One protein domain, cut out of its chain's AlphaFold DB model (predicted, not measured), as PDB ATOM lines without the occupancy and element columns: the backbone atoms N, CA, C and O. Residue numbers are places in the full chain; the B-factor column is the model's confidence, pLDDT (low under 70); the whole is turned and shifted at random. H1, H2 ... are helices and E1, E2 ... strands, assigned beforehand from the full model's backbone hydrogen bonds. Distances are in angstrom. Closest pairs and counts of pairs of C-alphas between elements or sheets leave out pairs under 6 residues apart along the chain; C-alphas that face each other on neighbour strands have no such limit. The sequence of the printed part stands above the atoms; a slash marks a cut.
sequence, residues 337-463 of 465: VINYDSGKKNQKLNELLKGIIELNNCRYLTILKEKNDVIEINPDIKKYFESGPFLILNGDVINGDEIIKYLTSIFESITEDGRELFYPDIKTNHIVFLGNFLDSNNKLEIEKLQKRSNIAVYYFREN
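This is residues 337 to 463 of the 465 residues of an uncharacterized protein of Clostridium senegalense (UniProt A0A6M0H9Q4). What is the main picture? A twisted sheet of five parallel strands is the core, with H1 and H2 packed on one face and H3 and H4 side by side grazing the sheet; residues 414 to 425 stick out as a free loop. What makes it up? The printed part has 127 residues, with four named helices and five named strands in the order E1 H1 E2 H2 E3 H3 E4 H4 E5; the sheet order is E1 E5 E4 E2 E3, and the class is mixed. How compact is it? It is compact, with a radius of gyration of the C-alphas of 15.0 A and spans of 48 by 34 by 20 A.

Where are the strands? E1 is residues 337 to 340, beginning at C-alpha 337 (309.664, 230.384, 228.704); E2 is 364 to 369, E3 390 to 394 and E4 430 to 434. E5, residues 455 to 462, is 23.0 A long and ends at C-alpha 462 (307.856, 238.886, 233.068). Where are the helices? H1 is residues 345 to 358, 20.3 A long; H2 is 379 to 385; H3 is 400 to 411, 16.0 A; H4 is 440 to 452, 18.9 A.

How do the strands pair? E4 and E2 are parallel at 7 degrees, with N 433 and O 366 2.8 A apart; E2 and E3 at 13 degrees, with N 367 and O 391 2.8 A apart. E5 pairs with E4 over residues 455 to 459, N 458 and O 432 being 2.8 A apart, and with E1 over 459 to 462, N 338 and O 459 being 2.7 A apart. Which helices meet? H1 lies over E1 at a height over the sheet of 5.7 A and touches H2 at a steep tilt of 54 degrees, the closest C-alphas being those of Lys 354 and Ile 381, 6.9 A apart. H3 and H4 touch at a shallow tilt of 7 degrees, the same way, the closest C-alphas being those of Gly 400 and Asn 442, 6.0 A apart; each only grazes the sheet. What of the crossovers and backbones? Strand-helix-strand units, parallel neighbour strands with a helix between, are E2, H2, E3 and E4, H4, E5; split ones, with other strands between in the sheet, are E1, H1, E2 and E3, H3, E4; the crossovers are right-handed. In H1, H2, H3 and H4 every O i to N i+4 pair is within hydrogen-bond range.

How large is it? The two C-alphas farthest apart, those of Ser 342 and Arg 419, are 48.0 A apart; without residues 414 to 425 the body spans 35 by 34 by 20 A. Is the printed part cut, and where is confidence low? It has no cut, and the link from H3 to E4, 18 residues, is long. The mean pLDDT of the printed part is 70.9, and 42 residues are under 70, among them 409 to 430.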
ATOM      1  N   VAL A 337     309.802 229.136 227.957       68.50
ATOM      2  CA  VAL A 337     309.664 230.384 228.704       68.50
ATOM      3  C   VAL A 337     308.606 231.232 228.004       68.50
ATOM      4  O   VAL A 337     308.773 231.647 226.859       68.50
ATOM      5  N   ILE A 338     307.496 231.467 228.689       72.75
ATOM      6  CA  ILE A 338     306.432 232.359 228.256       72.75
ATOM      7  C   ILE A 338     306.751 233.738 228.802       72.75
ATOM      8  O   ILE A 338     306.571 234.010 229.991       72.75
ATOM      9  N   ASN A 339     307.197 234.600 227.896       77.19
ATOM     10  CA  ASN A 339     307.364 236.012 228.180       77.19
ATOM     11  C   ASN A 339     306.006 236.726 228.137       77.19
ATOM     12  O   ASN A 339     305.188 236.470 227.243       77.19
ATOM     13  N   TYR A 340     305.771 237.617 229.093       78.62
ATOM     14  CA  TYR A 340     304.592 238.477 229.139       78.62
ATOM     15  C   TYR A 340     304.971 239.877 229.626       78.62
ATOM     16  O   TYR A 340     305.877 240.032 230.442       78.62
ATOM     17  N   ASP A 341     304.267 240.892 229.130       82.56
ATOM     18  CA  ASP A 341     304.406 242.258 229.641       82.56
ATOM     19  C   ASP A 341     303.680 242.394 230.985       82.56
ATOM     20  O   ASP A 341     302.691 241.692 231.228       82.56
ATOM     21  N   SER A 342     304.117 243.343 231.815       79.56
ATOM     22  CA  SER A 342     303.477 243.656 233.099       79.56
ATOM     23  C   SER A 342     301.953 243.756 232.980       79.56
ATOM     24  O   SER A 342     301.411 244.448 232.114       79.56
ATOM     25  N   GLY A 343     301.254 243.018 233.843       80.44
ATOM     26  CA  GLY A 343     299.790 242.934 233.875       80.44
ATOM     27  C   GLY A 343     299.139 242.050 232.798       80.44
ATOM     28  O   GLY A 343     297.935 241.820 232.866       80.44
ATOM     29  N   LYS A 344     299.888 241.498 231.828       84.94
ATOM     30  CA  LYS A 344     299.334 240.681 230.723       84.94
ATOM     31  C   LYS A 344     299.454 239.163 230.910       84.94
ATOM     32  O   LYS A 344     299.124 238.407 229.994       84.94
ATOM     33  N   LYS A 345     299.889 238.687 232.085       83.94
ATOM     34  CA  LYS A 345     300.093 237.251 232.375       83.94
ATOM     35  C   LYS A 345     298.854 236.403 232.061       83.94
ATOM     36  O   LYS A 345     298.950 235.421 231.327       83.94
ATOM     37  N   ASN A 346     297.683 236.820 232.551       86.06
ATOM     38  CA  ASN A 346     296.419 236.101 232.347       86.06
ATOM     39  C   ASN A 346     295.980 236.095 230.883       86.06
ATOM     40  O   ASN A 346     295.575 235.051 230.374       86.06
ATOM     41  N   GLN A 347     296.110 237.220 230.175       84.44
ATOM     42  CA  GLN A 347     295.815 237.273 228.742       84.44
ATOM     43  C   GLN A 347     296.680 236.259 227.982       84.44
ATOM     44  O   GLN A 347     296.156 235.428 227.238       84.44
ATOM     45  N   LYS A 348     297.994 236.264 228.237       82.81
ATOM     46  CA  LYS A 348     298.941 235.379 227.555       82.81
ATOM     47  C   LYS A 348     298.696 233.900 227.860       82.81
ATOM     48  O   LYS A 348     298.770 233.064 226.960       82.81
ATOM     49  N   LEU A 349     298.388 233.581 229.117       83.38
ATOM     50  CA  LEU A 349     298.032 232.231 229.551       83.38
ATOM     51  C   LEU A 349     296.769 231.728 228.833       83.38
ATOM     52  O   LEU A 349     296.776 230.619 228.304       83.38
ATOM     53  N   ASN A 350     295.710 232.538 228.768       83.94
ATOM     54  CA  ASN A 350     294.457 232.155 228.112       83.94
ATOM     55  C   ASN A 350     294.606 231.995 226.593       83.94
ATOM     56  O   ASN A 350     294.080 231.034 226.034       83.94
ATOM     57  N   GLU A 351     295.347 232.886 225.926       80.56
ATOM     58  CA  GLU A 351     295.669 232.759 224.495       80.56
ATOM     59  C   GLU A 351     296.397 231.444 224.197       80.56
ATOM     60  O   GLU A 351     296.058 230.731 223.250       80.56
ATOM     61  N   LEU A 352     297.381 231.092 225.031       77.75
ATOM     62  CA  LEU A 352     298.132 229.854 224.878       77.75
ATOM     63  C   LEU A 352     297.253 228.619 225.110       77.75
ATOM     64  O   LEU A 352     297.258 227.707 224.283       77.75
ATOM     65  N   LEU A 353     296.500 228.589 226.212       76.38
ATOM     66  CA  LEU A 353     295.624 227.468 226.556       76.38
ATOM     67  C   LEU A 353     294.543 227.240 225.496       76.38
ATOM     68  O   LEU A 353     294.273 226.093 225.149       76.38
ATOM     69  N   LYS A 354     293.978 228.310 224.927       77.31
ATOM     70  CA  LYS A 354     293.010 228.209 223.831       77.31
ATOM     71  C   LYS A 354     293.604 227.489 222.617       77.31
ATOM     72  O   LYS A 354     293.017 226.519 222.147       77.31
ATOM     73  N   GLY A 355     294.800 227.886 222.177       68.06
ATOM     74  CA  GLY A 355     295.476 227.220 221.058       68.06
ATOM     75  C   GLY A 355     295.826 225.753 221.347       68.06
ATOM     76  O   GLY A 355     295.794 224.915 220.453       68.06
ATOM     77  N   ILE A 356     296.127 225.414 222.602       66.75
ATOM     78  CA  ILE A 356     296.401 224.031 223.020       66.75
ATOM     79  C   ILE A 356     295.133 223.167 222.975       66.75
ATOM     80  O   ILE A 356     295.183 222.020 222.521       66.75
ATOM     81  N   ILE A 357     294.007 223.716 223.433       68.00
ATOM     82  CA  ILE A 357     292.703 223.044 223.450       68.00
ATOM     83  C   ILE A 357     292.177 222.817 222.032       68.00
ATOM     84  O   ILE A 357     291.690 221.728 221.737       68.00
ATOM     85  N   GLU A 358     292.322 223.793 221.132       66.44
ATOM     86  CA  GLU A 358     291.907 223.675 219.723       66.44
ATOM     87  C   GLU A 358     292.627 222.529 218.993       66.44
ATOM     88  O   GLU A 358     292.044 221.863 218.139       66.44
ATOM     89  N   LEU A 359     293.870 222.234 219.381       55.94
ATOM     90  CA  LEU A 359     294.640 221.100 218.862       55.94
ATOM     91  C   LEU A 359     294.279 219.764 219.537       55.94
ATOM     92  O   LEU A 359     294.781 218.711 219.146       55.94
ATOM     93  N   ASN A 360     293.397 219.795 220.539       55.66
ATOM     94  CA  ASN A 360     292.895 218.655 221.300       55.66
ATOM     95  C   ASN A 360     294.018 217.814 221.933       55.66
ATOM     96  O   ASN A 360     293.930 216.587 221.976       55.66
ATOM     97  N   ASN A 361     295.098 218.476 222.359       54.25
ATOM     98  CA  ASN A 361     296.401 217.878 222.662       54.25
ATOM     99  C   ASN A 361     296.716 217.772 224.161       54.25
ATOM    100  O   ASN A 361     297.869 217.516 224.498       54.25
ATOM    101  N   CYS A 362     295.735 217.973 225.049       66.31
ATOM    102  CA  CYS A 362     295.935 217.898 226.495       66.31
ATOM    103  C   CYS A 362     294.667 217.486 227.247       66.31
ATOM    104  O   CYS A 362     293.579 217.881 226.846       66.31
ATOM    105  N   ARG A 363     294.800 216.707 228.332       66.06
ATOM    106  CA  ARG A 363     293.674 216.317 229.200       66.06
ATOM    107  C   ARG A 363     293.746 216.912 230.604       66.06
ATOM    108  O   ARG A 363     292.714 216.990 231.261       66.06
ATOM    109  N   TYR A 364     294.927 217.329 231.055       76.31
ATOM    110  CA  TYR A 364     295.173 217.746 232.433       76.31
ATOM    111  C   TYR A 364     296.034 219.011 232.515       76.31
ATOM    112  O   TYR A 364     296.955 219.207 231.721       76.31
ATOM    113  N   LEU A 365     295.773 219.859 233.508       81.31
ATOM    114  CA  LEU A 365     296.439 221.152 233.657       81.31
ATOM    115  C   LEU A 365     296.802 221.414 235.120       81.31
ATOM    116  O   LEU A 365     295.936 221.439 235.989       81.31
ATOM    117  N   THR A 366     298.083 221.675 235.378       84.75
ATOM    118  CA  THR A 366     298.579 222.154 236.675       84.75
ATOM    119  C   THR A 366     299.241 223.512 236.506       84.75
ATOM    120  O   THR A 366     300.067 223.704 235.618       84.75
ATOM    121  N   ILE A 367     298.920 224.454 237.385       85.12
ATOM    122  CA  ILE A 367     299.534 225.778 237.440       85.12
ATOM    123  C   ILE A 367     300.080 225.991 238.843       85.12
ATOM    124  O   ILE A 367     299.320 226.112 239.799       85.12
ATOM    125  N   LEU A 368     301.399 226.049 238.963       84.88
ATOM    126  CA  LEU A 368     302.099 226.426 240.183       84.88
ATOM    127  C   LEU A 368     302.499 227.896 240.044       84.88
ATOM    128  O   LEU A 368     303.389 228.238 239.266       84.88
ATOM    129  N   LYS A 369     301.797 228.770 240.762       85.69
ATOM    130  CA  LYS A 369     301.950 230.232 240.714       85.69
ATOM    131  C   LYS A 369     302.573 230.769 242.000       85.69
ATOM    132  O   LYS A 369     302.528 230.087 243.021       85.69
ATOM    133  N   GLU A 370     303.074 231.999 241.984       82.19
ATOM    134  CA  GLU A 370     303.338 232.730 243.223       82.19
ATOM    135  C   GLU A 370     302.033 232.947 244.029       82.19
ATOM    136  O   GLU A 370     300.931 233.050 243.475       82.19
ATOM    137  N   LYS A 371     302.115 233.024 245.360       80.88
ATOM    138  CA  LYS A 371     300.957 233.148 246.256       80.88
ATOM    139  C   LYS A 371     300.154 234.408 245.971       80.88
ATOM    140  O   LYS A 371     298.924 234.358 245.962       80.88
ATOM    141  N   ASN A 372     300.861 235.503 245.709       80.62
ATOM    142  CA  ASN A 372     300.280 236.817 245.450       80.62
ATOM    143  C   ASN A 372     299.793 236.985 244.004       80.62
ATOM    144  O   ASN A 372     299.107 237.959 243.705       80.62
ATOM    145  N   ASP A 373     300.090 236.025 243.125       81.44
ATOM    146  CA  ASP A 373     299.634 236.066 241.744       81.44
ATOM    147  C   ASP A 373     298.174 235.639 241.626       81.44
ATOM    148  O   ASP A 373     297.753 234.605 242.155       81.44
ATOM    149  N   VAL A 374     297.393 236.413 240.878       84.44
ATOM    150  CA  VAL A 374     295.997 236.096 240.569       84.44
ATOM    151  C   VAL A 374     295.935 235.484 239.174       84.44
ATOM    152  O   VAL A 374     296.192 236.164 238.180       84.44
ATOM    153  N   ILE A 375     295.590 234.196 239.102       84.44
ATOM    154  CA  ILE A 375     295.418 233.470 237.839       84.44
ATOM    155  C   ILE A 375     293.936 233.411 237.482       84.44
ATOM    156  O   ILE A 375     293.141 232.764 238.165       84.44
ATOM    157  N   GLU A 376     293.582 234.054 236.374       88.94
ATOM    158  CA  GLU A 376     292.233 234.038 235.815       88.94
ATOM    159  C   GLU A 376     292.221 233.248 234.512       88.94
ATOM    160  O   GLU A 376     292.933 233.573 233.563       88.94
ATOM    161  N   ILE A 377     291.405 232.194 234.469       87.56
ATOM    162  CA  ILE A 377     291.242 231.329 233.299       87.56
ATOM    163  C   ILE A 377     289.814 231.442 232.785       87.56
ATOM    164  O   ILE A 377     288.866 231.372 233.576       87.56
ATOM    165  N   ASN A 378     289.682 231.578 231.466       89.25
ATOM    166  CA  ASN A 378     288.405 231.689 230.778       89.25
ATOM    167  C   ASN A 378     287.486 230.498 231.111       89.25
ATOM    168  O   ASN A 378     287.957 229.355 231.153       89.25
ATOM    169  N   PRO A 379     286.173 230.724 231.294       86.81
ATOM    170  CA  PRO A 379     285.222 229.666 231.646       86.81
ATOM    171  C   PRO A 379     285.234 228.468 230.689       86.81
ATOM    172  O   PRO A 379     285.219 227.333 231.149       86.81
ATOM    173  N   ASP A 380     285.349 228.700 229.378       82.88
ATOM    174  CA  ASP A 380     285.364 227.625 228.374       82.88
ATOM    175  C   ASP A 380     286.587 226.708 228.508       82.88
ATOM    176  O   ASP A 380     286.499 225.497 228.311       82.88
ATOM    177  N   ILE A 381     287.728 227.280 228.902       82.81
ATOM    178  CA  ILE A 381     288.970 226.544 229.153       82.81
ATOM    179  C   ILE A 381     288.833 225.727 230.438       82.81
ATOM    180  O   ILE A 381     289.193 224.553 230.452       82.81
ATOM    181  N   LYS A 382     288.277 226.316 231.509       81.44
ATOM    182  CA  LYS A 382     287.986 225.577 232.750       81.44
ATOM    183  C   LYS A 382     287.067 224.391 232.470       81.44
ATOM    184  O   LYS A 382     287.388 223.282 232.877       81.44
ATOM    185  N   LYS A 383     285.998 224.622 231.703       81.50
ATOM    186  CA  LYS A 383     285.027 223.599 231.310       81.50
ATOM    187  C   LYS A 383     285.664 222.446 230.540       81.50
ATOM    188  O   LYS A 383     285.338 221.291 230.786       81.50
ATOM    189  N   TYR A 384     286.603 222.740 229.641       79.25
ATOM    190  CA  TYR A 384     287.333 221.710 228.899       79.25
ATOM    191  C   TYR A 384     288.095 220.742 229.820       79.25
ATOM    192  O   TYR A 384     288.145 219.545 229.547       79.25
ATOM    193  N   PHE A 385     288.653 221.238 230.928       77.00
ATOM    194  CA  PHE A 385     289.395 220.419 231.886       77.00
ATOM    195  C   PHE A 385     288.532 219.833 233.016       77.00
ATOM    196  O   PHE A 385     289.070 219.096 233.832       77.00
ATOM    197  N   GLU A 386     287.216 220.077 233.070       73.06
ATOM    198  CA  GLU A 386     286.330 219.534 234.126       73.06
ATOM    199  C   GLU A 386     286.329 217.996 234.188       73.06
ATOM    200  O   GLU A 386     286.071 217.418 235.242       73.06
ATOM    201  N   SER A 387     286.651 217.321 233.080       58.72
ATOM    202  CA  SER A 387     286.759 215.859 233.004       58.72
ATOM    203  C   SER A 387     288.112 215.290 233.465       58.72
ATOM    204  O   SER A 387     288.332 214.086 233.338       58.72
ATOM    205  N   GLY A 388     289.033 216.118 233.971       64.25
ATOM    206  CA  GLY A 388     290.353 215.697 234.444       64.25
ATOM    207  C   GLY A 388     290.936 216.619 235.529       64.25
ATOM    208  O   GLY A 388     290.330 217.624 235.888       64.25
ATOM    209  N   PRO A 389     292.104 216.296 236.114       63.03
ATOM    210  CA  PRO A 389     292.792 217.183 237.046       63.03
ATOM    211  C   PRO A 389     293.109 218.565 236.448       63.03
ATOM    212  O   PRO A 389     293.933 218.706 235.541       63.03
ATOM    213  N   PHE A 390     292.474 219.585 237.032       78.44
ATOM    214  CA  PHE A 390     292.738 221.009 236.847       78.44
ATOM    215  C   PHE A 390     293.132 221.613 238.201       78.44
ATOM    216  O   PHE A 390     292.296 221.754 239.094       78.44
ATOM    217  N   LEU A 391     294.414 221.934 238.377       79.38
ATOM    218  CA  LEU A 391     294.972 222.374 239.657       79.38
ATOM    219  C   LEU A 391     295.659 223.731 239.524       79.38
ATOM    220  O   LEU A 391     296.489 223.933 238.641       79.38
ATOM    221  N   ILE A 392     295.361 224.641 240.452       80.88
ATOM    222  CA  ILE A 392     296.089 225.901 240.633       80.88
ATOM    223  C   ILE A 392     296.604 225.925 242.072       80.88
ATOM    224  O   ILE A 392     295.815 225.921 243.015       80.88
ATOM    225  N   LEU A 393     297.924 225.928 242.236       80.31
ATOM    226  CA  LEU A 393     298.619 225.789 243.512       80.31
ATOM    227  C   LEU A 393     299.593 226.957 243.718       80.31
ATOM    228  O   LEU A 393     300.162 227.474 242.756       80.31
ATOM    229  N   ASN A 394     299.811 227.360 244.972       79.38
ATOM    230  CA  ASN A 394     300.826 228.358 245.321       79.38
ATOM    231  C   ASN A 394     302.193 227.663 245.411       79.38
ATOM    232  O   ASN A 394     302.521 227.077 246.439       79.38
ATOM    233  N   GLY A 395     302.943 227.670 244.311       77.12
ATOM    234  CA  GLY A 395     304.218 226.967 244.186       77.12
ATOM    235  C   GLY A 395     305.351 227.603 244.986       77.12
ATOM    236  O   GLY A 395     306.204 226.893 245.477       77.12
ATOM    237  N   ASP A 396     305.333 228.913 245.213       76.38
ATOM    238  CA  ASP A 396     306.311 229.610 246.065       76.38
ATOM    239  C   ASP A 396     306.202 229.259 247.560       76.38
ATOM    240  O   ASP A 396     307.129 229.496 248.330       76.38
ATOM    241  N   VAL A 397     305.067 228.696 247.981       78.25
ATOM    242  CA  VAL A 397     304.839 228.211 249.352       78.25
ATOM    243  C   VAL A 397     305.304 226.760 249.520       78.25
ATOM    244  O   VAL A 397     305.516 226.309 250.643       78.25
ATOM    245  N   ILE A 398     305.466 226.029 248.415       72.00
ATOM    246  CA  ILE A 398     305.895 224.630 248.386       72.00
ATOM    247  C   ILE A 398     307.391 224.629 248.057       72.00
ATOM    248  O   ILE A 398     307.812 225.245 247.082       72.00
ATOM    249  N   ASN A 399     308.224 223.954 248.852       75.69
ATOM    250  CA  ASN A 399     309.657 223.894 248.552       75.69
ATOM    251  C   ASN A 399     309.885 223.289 247.146       75.69
ATOM    252  O   ASN A 399     309.190 222.348 246.757       75.69
ATOM    253  N   GLY A 400     310.863 223.785 246.381       76.44
ATOM    254  CA  GLY A 400     311.157 223.306 245.025       76.44
ATOM    255  C   GLY A 400     311.399 221.793 244.955       76.44
ATOM    256  O   GLY A 400     310.900 221.129 244.045       76.44
ATOM    257  N   ASP A 401     312.053 221.220 245.969       76.69
ATOM    258  CA  ASP A 401     312.250 219.768 246.087       76.69
ATOM    259  C   ASP A 401     310.941 219.003 246.327       76.69
ATOM    260  O   ASP A 401     310.775 217.877 245.858       76.69
ATOM    261  N   GLU A 402     309.990 219.598 247.050       75.69
ATOM    262  CA  GLU A 402     308.663 219.018 247.272       75.69
ATOM    263  C   GLU A 402     307.805 219.098 246.014       75.69
ATOM    264  O   GLU A 402     307.093 218.142 245.711       75.69
ATOM    265  N   ILE A 403     307.927 220.178 245.234       77.19
ATOM    266  CA  ILE A 403     307.313 220.278 243.907       77.19
ATOM    267  C   ILE A 403     307.843 219.166 243.009       77.19
ATOM    268  O   ILE A 403     307.052 218.474 242.378       77.19
ATOM    269  N   ILE A 404     309.157 218.944 242.974       79.31
ATOM    270  CA  ILE A 404     309.748 217.870 242.165       79.31
ATOM    271  C   ILE A 404     309.250 216.512 242.634       79.31
ATOM    272  O   ILE A 404     308.772 215.743 241.809       79.31
ATOM    273  N   LYS A 405     309.287 216.227 243.941       75.81
ATOM    274  CA  LYS A 405     308.761 214.971 244.495       75.81
ATOM    275  C   LYS A 405     307.288 214.767 244.153       75.81
ATOM    276  O   LYS A 405     306.915 213.662 243.780       75.81
ATOM    277  N   TYR A 406     306.472 215.813 244.245       74.00
ATOM    278  CA  TYR A 406     305.058 215.783 243.880       74.00
ATOM    279  C   TYR A 406     304.874 215.478 242.390       74.00
ATOM    280  O   TYR A 406     304.185 214.518 242.043       74.00
ATOM    281  N   LEU A 407     305.537 216.238 241.512       74.31
ATOM    282  CA  LEU A 407     305.466 216.048 240.063       74.31
ATOM    283  C   LEU A 407     305.975 214.655 239.663       74.31
ATOM    284  O   LEU A 407     305.329 213.983 238.872       74.31
ATOM    285  N   THR A 408     307.076 214.188 240.251       71.06
ATOM    286  CA  THR A 408     307.576 212.818 240.095       71.06
ATOM    287  C   THR A 408     306.532 211.811 240.571       71.06
ATOM    288  O   THR A 408     306.107 210.977 239.792       71.06
ATOM    289  N   SER A 409     306.000 211.920 241.787       64.75
ATOM    290  CA  SER A 409     305.042 210.932 242.307       64.75
ATOM    291  C   SER A 409     303.759 210.794 241.477       64.75
ATOM    292  O   SER A 409     303.133 209.739 241.488       64.75
ATOM    293  N   ILE A 410     303.363 211.853 240.764       61.12
ATOM    294  CA  ILE A 410     302.132 211.871 239.966       61.12
ATOM    295  C   ILE A 410     302.398 211.534 238.498       61.12
ATOM    296  O   ILE A 410     301.567 210.888 237.862       61.12
ATOM    297  N   PHE A 411     303.527 211.979 237.944       64.94
ATOM    298  CA  PHE A 411     303.799 211.917 236.503       64.94
ATOM    299  C   PHE A 411     304.917 210.947 236.119       64.94
ATOM    300  O   PHE A 411     305.056 210.610 234.944       64.94
ATOM    301  N   GLU A 412     305.690 210.483 237.094       60.59
ATOM    302  CA  GLU A 412     306.688 209.426 236.989       60.59
ATOM    303  C   GLU A 412     306.096 208.188 237.670       60.59
ATOM    304  O   GLU A 412     306.224 207.977 238.873       60.59
ATOM    305  N   SER A 413     305.347 207.387 236.914       49.16
ATOM    306  CA  SER A 413     304.782 206.144 237.431       49.16
ATOM    307  C   SER A 413     305.908 205.198 237.863       49.16
ATOM    308  O   SER A 413     306.549 204.583 237.011       49.16
ATOM    309  N   ILE A 414     306.142 205.051 239.167       38.62
ATOM    310  CA  ILE A 414     306.903 203.925 239.714       38.62
ATOM    311  C   ILE A 414     305.907 202.963 240.349       38.62
ATOM    312  O   ILE A 414     305.509 203.158 241.491       38.62
ATOM    313  N   THR A 415     305.557 201.906 239.620       34.28
ATOM    314  CA  THR A 415     305.497 200.552 240.181       34.28
ATOM    315  C   THR A 415     305.834 199.550 239.075       34.28
ATOM    316  O   THR A 415     305.338 199.640 237.953       34.28
ATOM    317  N   GLU A 416     306.710 198.600 239.398       35.16
ATOM    318  CA  GLU A 416     307.291 197.559 238.530       35.16
ATOM    319  C   GLU A 416     306.285 196.598 237.851       35.16
ATOM    320  O   GLU A 416     306.700 195.721 237.092       35.16
ATOM    321  N   ASP A 417     304.977 196.805 238.030       33.00
ATOM    322  CA  ASP A 417     303.893 195.978 237.479       33.00
ATOM    323  C   ASP A 417     303.131 196.632 236.310       33.00
ATOM    324  O   ASP A 417     302.156 196.084 235.803       33.00
ATOM    325  N   GLY A 418     303.593 197.776 235.795       32.94
ATOM    326  CA  GLY A 418     303.012 198.444 234.619       32.94
ATOM    327  C   GLY A 418     303.247 197.746 233.267       32.94
ATOM    328  O   GLY A 418     303.115 198.382 232.221       32.94
ATOM    329  N   ARG A 419     303.609 196.457 233.255       34.56
ATOM    330  CA  ARG A 419     303.719 195.642 232.037       34.56
ATOM    331  C   ARG A 419     302.326 195.231 231.551       34.56
ATOM    332  O   ARG A 419     302.022 194.055 231.633       34.56
ATOM    333  N   GLU A 420     301.491 196.167 231.082       37.66
ATOM    334  CA  GLU A 420     300.449 195.844 230.076       37.66
ATOM    335  C   GLU A 420     299.606 197.006 229.513       37.66
ATOM    336  O   GLU A 420     298.856 196.773 228.570       37.66
ATOM    337  N   LEU A 421     299.683 198.256 229.985       32.00
ATOM    338  CA  LEU A 421     298.640 199.233 229.613       32.00
ATOM    339  C   LEU A 421     299.139 200.648 229.312       32.00
ATOM    340  O   LEU A 421     298.807 201.562 230.050       32.00
ATOM    341  N   PHE A 422     299.808 200.869 228.174       30.89
ATOM    342  CA  PHE A 422     299.787 202.193 227.529       30.89
ATOM    343  C   PHE A 422     299.759 202.088 225.993       30.89
ATOM    344  O   PHE A 422     300.744 201.750 225.345       30.89
ATOM    345  N   TYR A 423     298.577 202.379 225.434       29.58
ATOM    346  CA  TYR A 423     298.255 202.498 224.003       29.58
ATOM    347  C   TYR A 423     298.957 203.713 223.335       29.58
ATOM    348  O   TYR A 423     299.334 204.656 224.035       29.58
ATOM    349  N   PRO A 424     299.080 203.758 221.988       30.48
ATOM    350  CA  PRO A 424     300.056 204.595 221.279       30.48
ATOM    351  C   PRO A 424     299.654 206.055 220.982       30.48
ATOM    352  O   PRO A 424     300.457 206.795 220.417       30.48
ATOM    353  N   ASP A 425     298.488 206.543 221.407       36.59
ATOM    354  CA  ASP A 425     298.046 207.924 221.117       36.59
ATOM    355  C   ASP A 425     298.374 208.919 222.234       36.59
ATOM    356  O   ASP A 425     297.505 209.615 222.773       36.59
ATOM    357  N   ILE A 426     299.646 209.022 222.606       40.12
ATOM    358  CA  ILE A 426     300.028 209.921 223.690       40.12
ATOM    359  C   ILE A 426     300.323 211.330 223.150       40.12
ATOM    360  O   ILE A 426     301.467 211.752 222.972       40.12
ATOM    361  N   LYS A 427     299.228 212.068 222.929       44.78
ATOM    362  CA  LYS A 427     299.151 213.527 223.095       44.78
ATOM    363  C   LYS A 427     299.741 213.910 224.462       44.78
ATOM    364  O   LYS A 427     299.645 213.123 225.405       44.78
ATOM    365  N   THR A 428     300.332 215.098 224.596       52.34
ATOM    366  CA  THR A 428     300.806 215.621 225.891       52.34
ATOM    367  C   THR A 428     299.674 215.546 226.915       52.34
ATOM    368  O   THR A 428     298.764 216.360 226.885       52.34
ATOM    369  N   ASN A 429     299.668 214.568 227.819       61.31
ATOM    370  CA  ASN A 429     298.459 214.316 228.605       61.31
ATOM    371  C   ASN A 429     298.290 215.396 229.683       61.31
ATOM    372  O   ASN A 429     297.162 215.745 230.021       61.31
ATOM    373  N   HIS A 430     299.407 215.982 230.137       69.69
ATOM    374  CA  HIS A 430     299.442 216.979 231.203       69.69
ATOM    375  C   HIS A 430     300.324 218.185 230.865       69.69
ATOM    376  O   HIS A 430     301.470 218.031 230.442       69.69
ATOM    377  N   ILE A 431     299.819 219.393 231.104       76.75
ATOM    378  CA  ILE A 431     300.601 220.630 231.011       76.75
ATOM    379  C   ILE A 431     300.829 221.215 232.398       76.75
ATOM    380  O   ILE A 431     299.891 221.363 233.181       76.75
ATOM    381  N   VAL A 432     302.077 221.578 232.684       81.19
ATOM    382  CA  VAL A 432     302.484 222.206 233.938       81.19
ATOM    383  C   VAL A 432     302.997 223.613 233.655       81.19
ATOM    384  O   VAL A 432     303.952 223.799 232.906       81.19
ATOM    385  N   PHE A 433     302.382 224.614 234.273       84.88
ATOM    386  CA  PHE A 433     302.894 225.979 234.298       84.88
ATOM    387  C   PHE A 433     303.604 226.240 235.622       84.88
ATOM    388  O   PHE A 433     303.056 225.947 236.684       84.88
ATOM    389  N   LEU A 434     304.801 226.813 235.553       84.62
ATOM    390  CA  LEU A 434     305.645 227.136 236.695       84.62
ATOM    391  C   LEU A 434     305.925 228.642 236.732       84.62
ATOM    392  O   LEU A 434     306.356 229.234 235.739       84.62
ATOM    393  N   GLY A 435     305.683 229.258 237.888       78.12
ATOM    394  CA  GLY A 435     306.159 230.603 238.216       78.12
ATOM    395  C   GLY A 435     307.680 230.661 238.386       78.12
ATOM    396  O   GLY A 435     308.395 229.673 238.188       78.12
ATOM    397  N   ASN A 436     308.199 231.829 238.760       78.88
ATOM    398  CA  ASN A 436     309.640 232.070 238.832       78.88
ATOM    399  C   ASN A 436     310.196 231.905 240.258       78.88
ATOM    400  O   ASN A 436     310.966 232.734 240.733       78.88
ATOM    401  N   PHE A 437     309.813 230.825 240.939       80.44
ATOM    402  CA  PHE A 437     310.238 230.520 242.315       80.44
ATOM    403  C   PHE A 437     311.231 229.347 242.407       80.44
ATOM    404  O   PHE A 437     311.737 229.058 243.484       80.44
ATOM    405  N   LEU A 438     311.524 228.666 241.293       80.50
ATOM    406  CA  LEU A 438     312.466 227.543 241.266       80.50
ATOM    407  C   LEU A 438     313.898 227.997 240.986       80.50
ATOM    408  O   LEU A 438     314.150 228.781 240.058       80.50
ATOM    409  N   ASP A 439     314.838 227.422 241.735       81.31
ATOM    410  CA  ASP A 439     316.264 227.602 241.501       81.31
ATOM    411  C   ASP A 439     316.757 226.820 240.262       81.31
ATOM    412  O   ASP A 439     316.001 226.128 239.568       81.31
ATOM    413  N   SER A 440     318.045 226.965 239.943       74.88
ATOM    414  CA  SER A 440     318.643 226.324 238.764       74.88
ATOM    415  C   SER A 440     318.704 224.796 238.878       74.88
ATOM    416  O   SER A 440     318.566 224.110 237.865       74.88
ATOM    417  N   ASN A 441     318.873 224.257 240.088       78.44
ATOM    418  CA  ASN A 441     318.932 222.816 240.321       78.44
ATOM    419  C   ASN A 441     317.540 222.199 240.190       78.44
ATOM    420  O   ASN A 441     317.369 221.182 239.521       78.44
ATOM    421  N   ASN A 442     316.520 222.851 240.744       80.56
ATOM    422  CA  ASN A 442     315.148 222.394 240.638       80.56
ATOM    423  C   ASN A 442     314.645 222.445 239.193       80.56
ATOM    424  O   ASN A 442     313.967 221.526 238.737       80.56
ATOM    425  N   LYS A 443     315.015 223.487 238.436       77.19
ATOM    426  CA  LYS A 443     314.733 223.563 236.994       77.19
ATOM    427  C   LYS A 443     315.363 222.395 236.236       77.19
ATOM    428  O   LYS A 443     314.682 221.778 235.421       77.19
ATOM    429  N   LEU A 444     316.610 222.044 236.553       74.75
ATOM    430  CA  LEU A 444     317.296 220.899 235.953       74.75
ATOM    431  C   LEU A 444     316.609 219.562 236.287       74.75
ATOM    432  O   LEU A 444     316.485 218.700 235.422       74.75
ATOM    433  N   GLU A 445     316.129 219.367 237.513       76.56
ATOM    434  CA  GLU A 445     315.389 218.149 237.873       76.56
ATOM    435  C   GLU A 445     314.032 218.054 237.163       76.56
ATOM    436  O   GLU A 445     313.645 216.981 236.699       76.56
ATOM    437  N   ILE A 446     313.341 219.181 236.977       77.44
ATOM    438  CA  ILE A 446     312.107 219.235 236.181       77.44
ATOM    439  C   ILE A 446     312.377 218.972 234.692       77.44
ATOM    440  O   ILE A 446     311.555 218.342 234.022       77.44
ATOM    441  N   GLU A 447     313.528 219.392 234.161       70.44
ATOM    442  CA  GLU A 447     313.979 218.999 232.818       70.44
ATOM    443  C   GLU A 447     314.183 217.490 232.718       70.44
ATOM    444  O   GLU A 447     313.723 216.860 231.764       70.44
ATOM    445  N   LYS A 448     314.849 216.889 233.709       68.31
ATOM    446  CA  LYS A 448     315.050 215.437 233.748       68.31
ATOM    447  C   LYS A 448     313.716 214.692 233.846       68.31
ATOM    448  O   LYS A 448     313.559 213.684 233.164       68.31
ATOM    449  N   LEU A 449     312.761 215.191 234.635       69.56
ATOM    450  CA  LEU A 449     311.415 214.623 234.741       69.56
ATOM    451  C   LEU A 449     310.657 214.707 233.410       69.56
ATOM    452  O   LEU A 449     310.082 213.716 232.975       69.56
ATOM    453  N   GLN A 450     310.685 215.849 232.720       67.62
ATOM    454  CA  GLN A 450     310.056 216.004 231.398       67.62
ATOM    455  C   GLN A 450     310.593 215.034 230.352       67.62
ATOM    456  O   GLN A 450     309.834 214.523 229.532       67.62
ATOM    457  N   LYS A 451     311.904 214.777 230.370       60.66
ATOM    458  CA  LYS A 451     312.524 213.834 229.433       60.66
ATOM    459  C   LYS A 451     311.975 212.416 229.598       60.66
ATOM    460  O   LYS A 451     311.827 211.719 228.599       60.66
ATOM    461  N   ARG A 452     311.616 212.031 230.828       57.62
ATOM    462  CA  ARG A 452     311.163 210.677 231.194       57.62
ATOM    463  C   ARG A 452     309.665 210.551 231.508       57.62
ATOM    464  O   ARG A 452     309.225 209.483 231.909       57.62
ATOM    465  N   SER A 453     308.875 211.612 231.327       59.97
ATOM    466  CA  SER A 453     307.425 211.621 231.584       59.97
ATOM    467  C   SER A 453     306.643 212.244 230.424       59.97
ATOM    468  O   SER A 453     307.207 212.809 229.485       59.97
ATOM    469  N   ASN A 454     305.313 212.126 230.460       62.06
ATOM    470  CA  ASN A 454     304.429 212.675 229.432       62.06
ATOM    471  C   ASN A 454     303.821 214.032 229.831       62.06
ATOM    472  O   ASN A 454     302.601 214.229 229.790       62.06
ATOM    473  N   ILE A 455     304.685 214.960 230.237       70.31
ATOM    474  CA  ILE A 455     304.302 216.318 230.624       70.31
ATOM    475  C   ILE A 455     304.960 217.347 229.704       70.31
ATOM    476  O   ILE A 455     306.061 217.129 229.201       70.31
ATOM    477  N   ALA A 456     304.309 218.492 229.517       71.75
ATOM    478  CA  ALA A 456     304.949 219.687 228.970       71.75
ATOM    479  C   ALA A 456     305.028 220.760 230.052       71.75
ATOM    480  O   ALA A 456     304.022 221.042 230.705       71.75
ATOM    481  N   VAL A 457     306.200 221.372 230.219       75.69
ATOM    482  CA  VAL A 457     306.412 222.406 231.234       75.69
ATOM    483  C   VAL A 457     306.647 223.764 230.589       75.69
ATOM    484  O   VAL A 457     307.462 223.919 229.675       75.69
ATOM    485  N   TYR A 458     305.939 224.761 231.107       79.88
ATOM    486  CA  TYR A 458     306.045 226.156 230.709       79.88
ATOM    487  C   TYR A 458     306.462 227.006 231.905       79.88
ATOM    488  O   TYR A 458     305.863 226.909 232.972       79.88
ATOM    489  N   TYR A 459     307.454 227.871 231.717       81.19
ATOM    490  CA  TYR A 459     307.906 228.811 232.741       81.19
ATOM    491  C   TYR A 459     307.403 230.208 232.426       81.19
ATOM    492  O   TYR A 459     307.575 230.687 231.310       81.19
ATOM    493  N   PHE A 460     306.835 230.895 233.405       79.56
ATOM    494  CA  PHE A 460     306.469 232.296 233.253       79.56
ATOM    495  C   PHE A 460     307.667 233.209 233.508       79.56
ATOM    496  O   PHE A 460     308.351 233.084 234.522       79.56
ATOM    497  N   ARG A 461     307.891 234.163 232.603       80.81
ATOM    498  CA  ARG A 461     308.868 235.239 232.775       80.81
ATOM    499  C   ARG A 461     308.228 236.574 232.417       80.81
ATOM    500  O   ARG A 461     307.697 236.740 231.326       80.81
ATOM    501  N   GLU A 462     308.269 237.515 233.347       79.62
ATOM    502  CA  GLU A 462     307.856 238.886 233.068       79.62
ATOM    503  C   GLU A 462     308.968 239.608 232.299       79.62
ATOM    504  O   GLU A 462     310.150 239.474 232.634       79.62
ATOM    505  N   ASN A 463     308.600 240.351 231.256       78.19
ATOM    506  CA  ASN A 463     309.513 241.256 230.572       78.19
ATOM    507  C   ASN A 463     309.791 242.448 231.494       78.19
ATOM    508  O   ASN A 463     308.905 243.265 231.739       78.19
TER     509      ASN A 463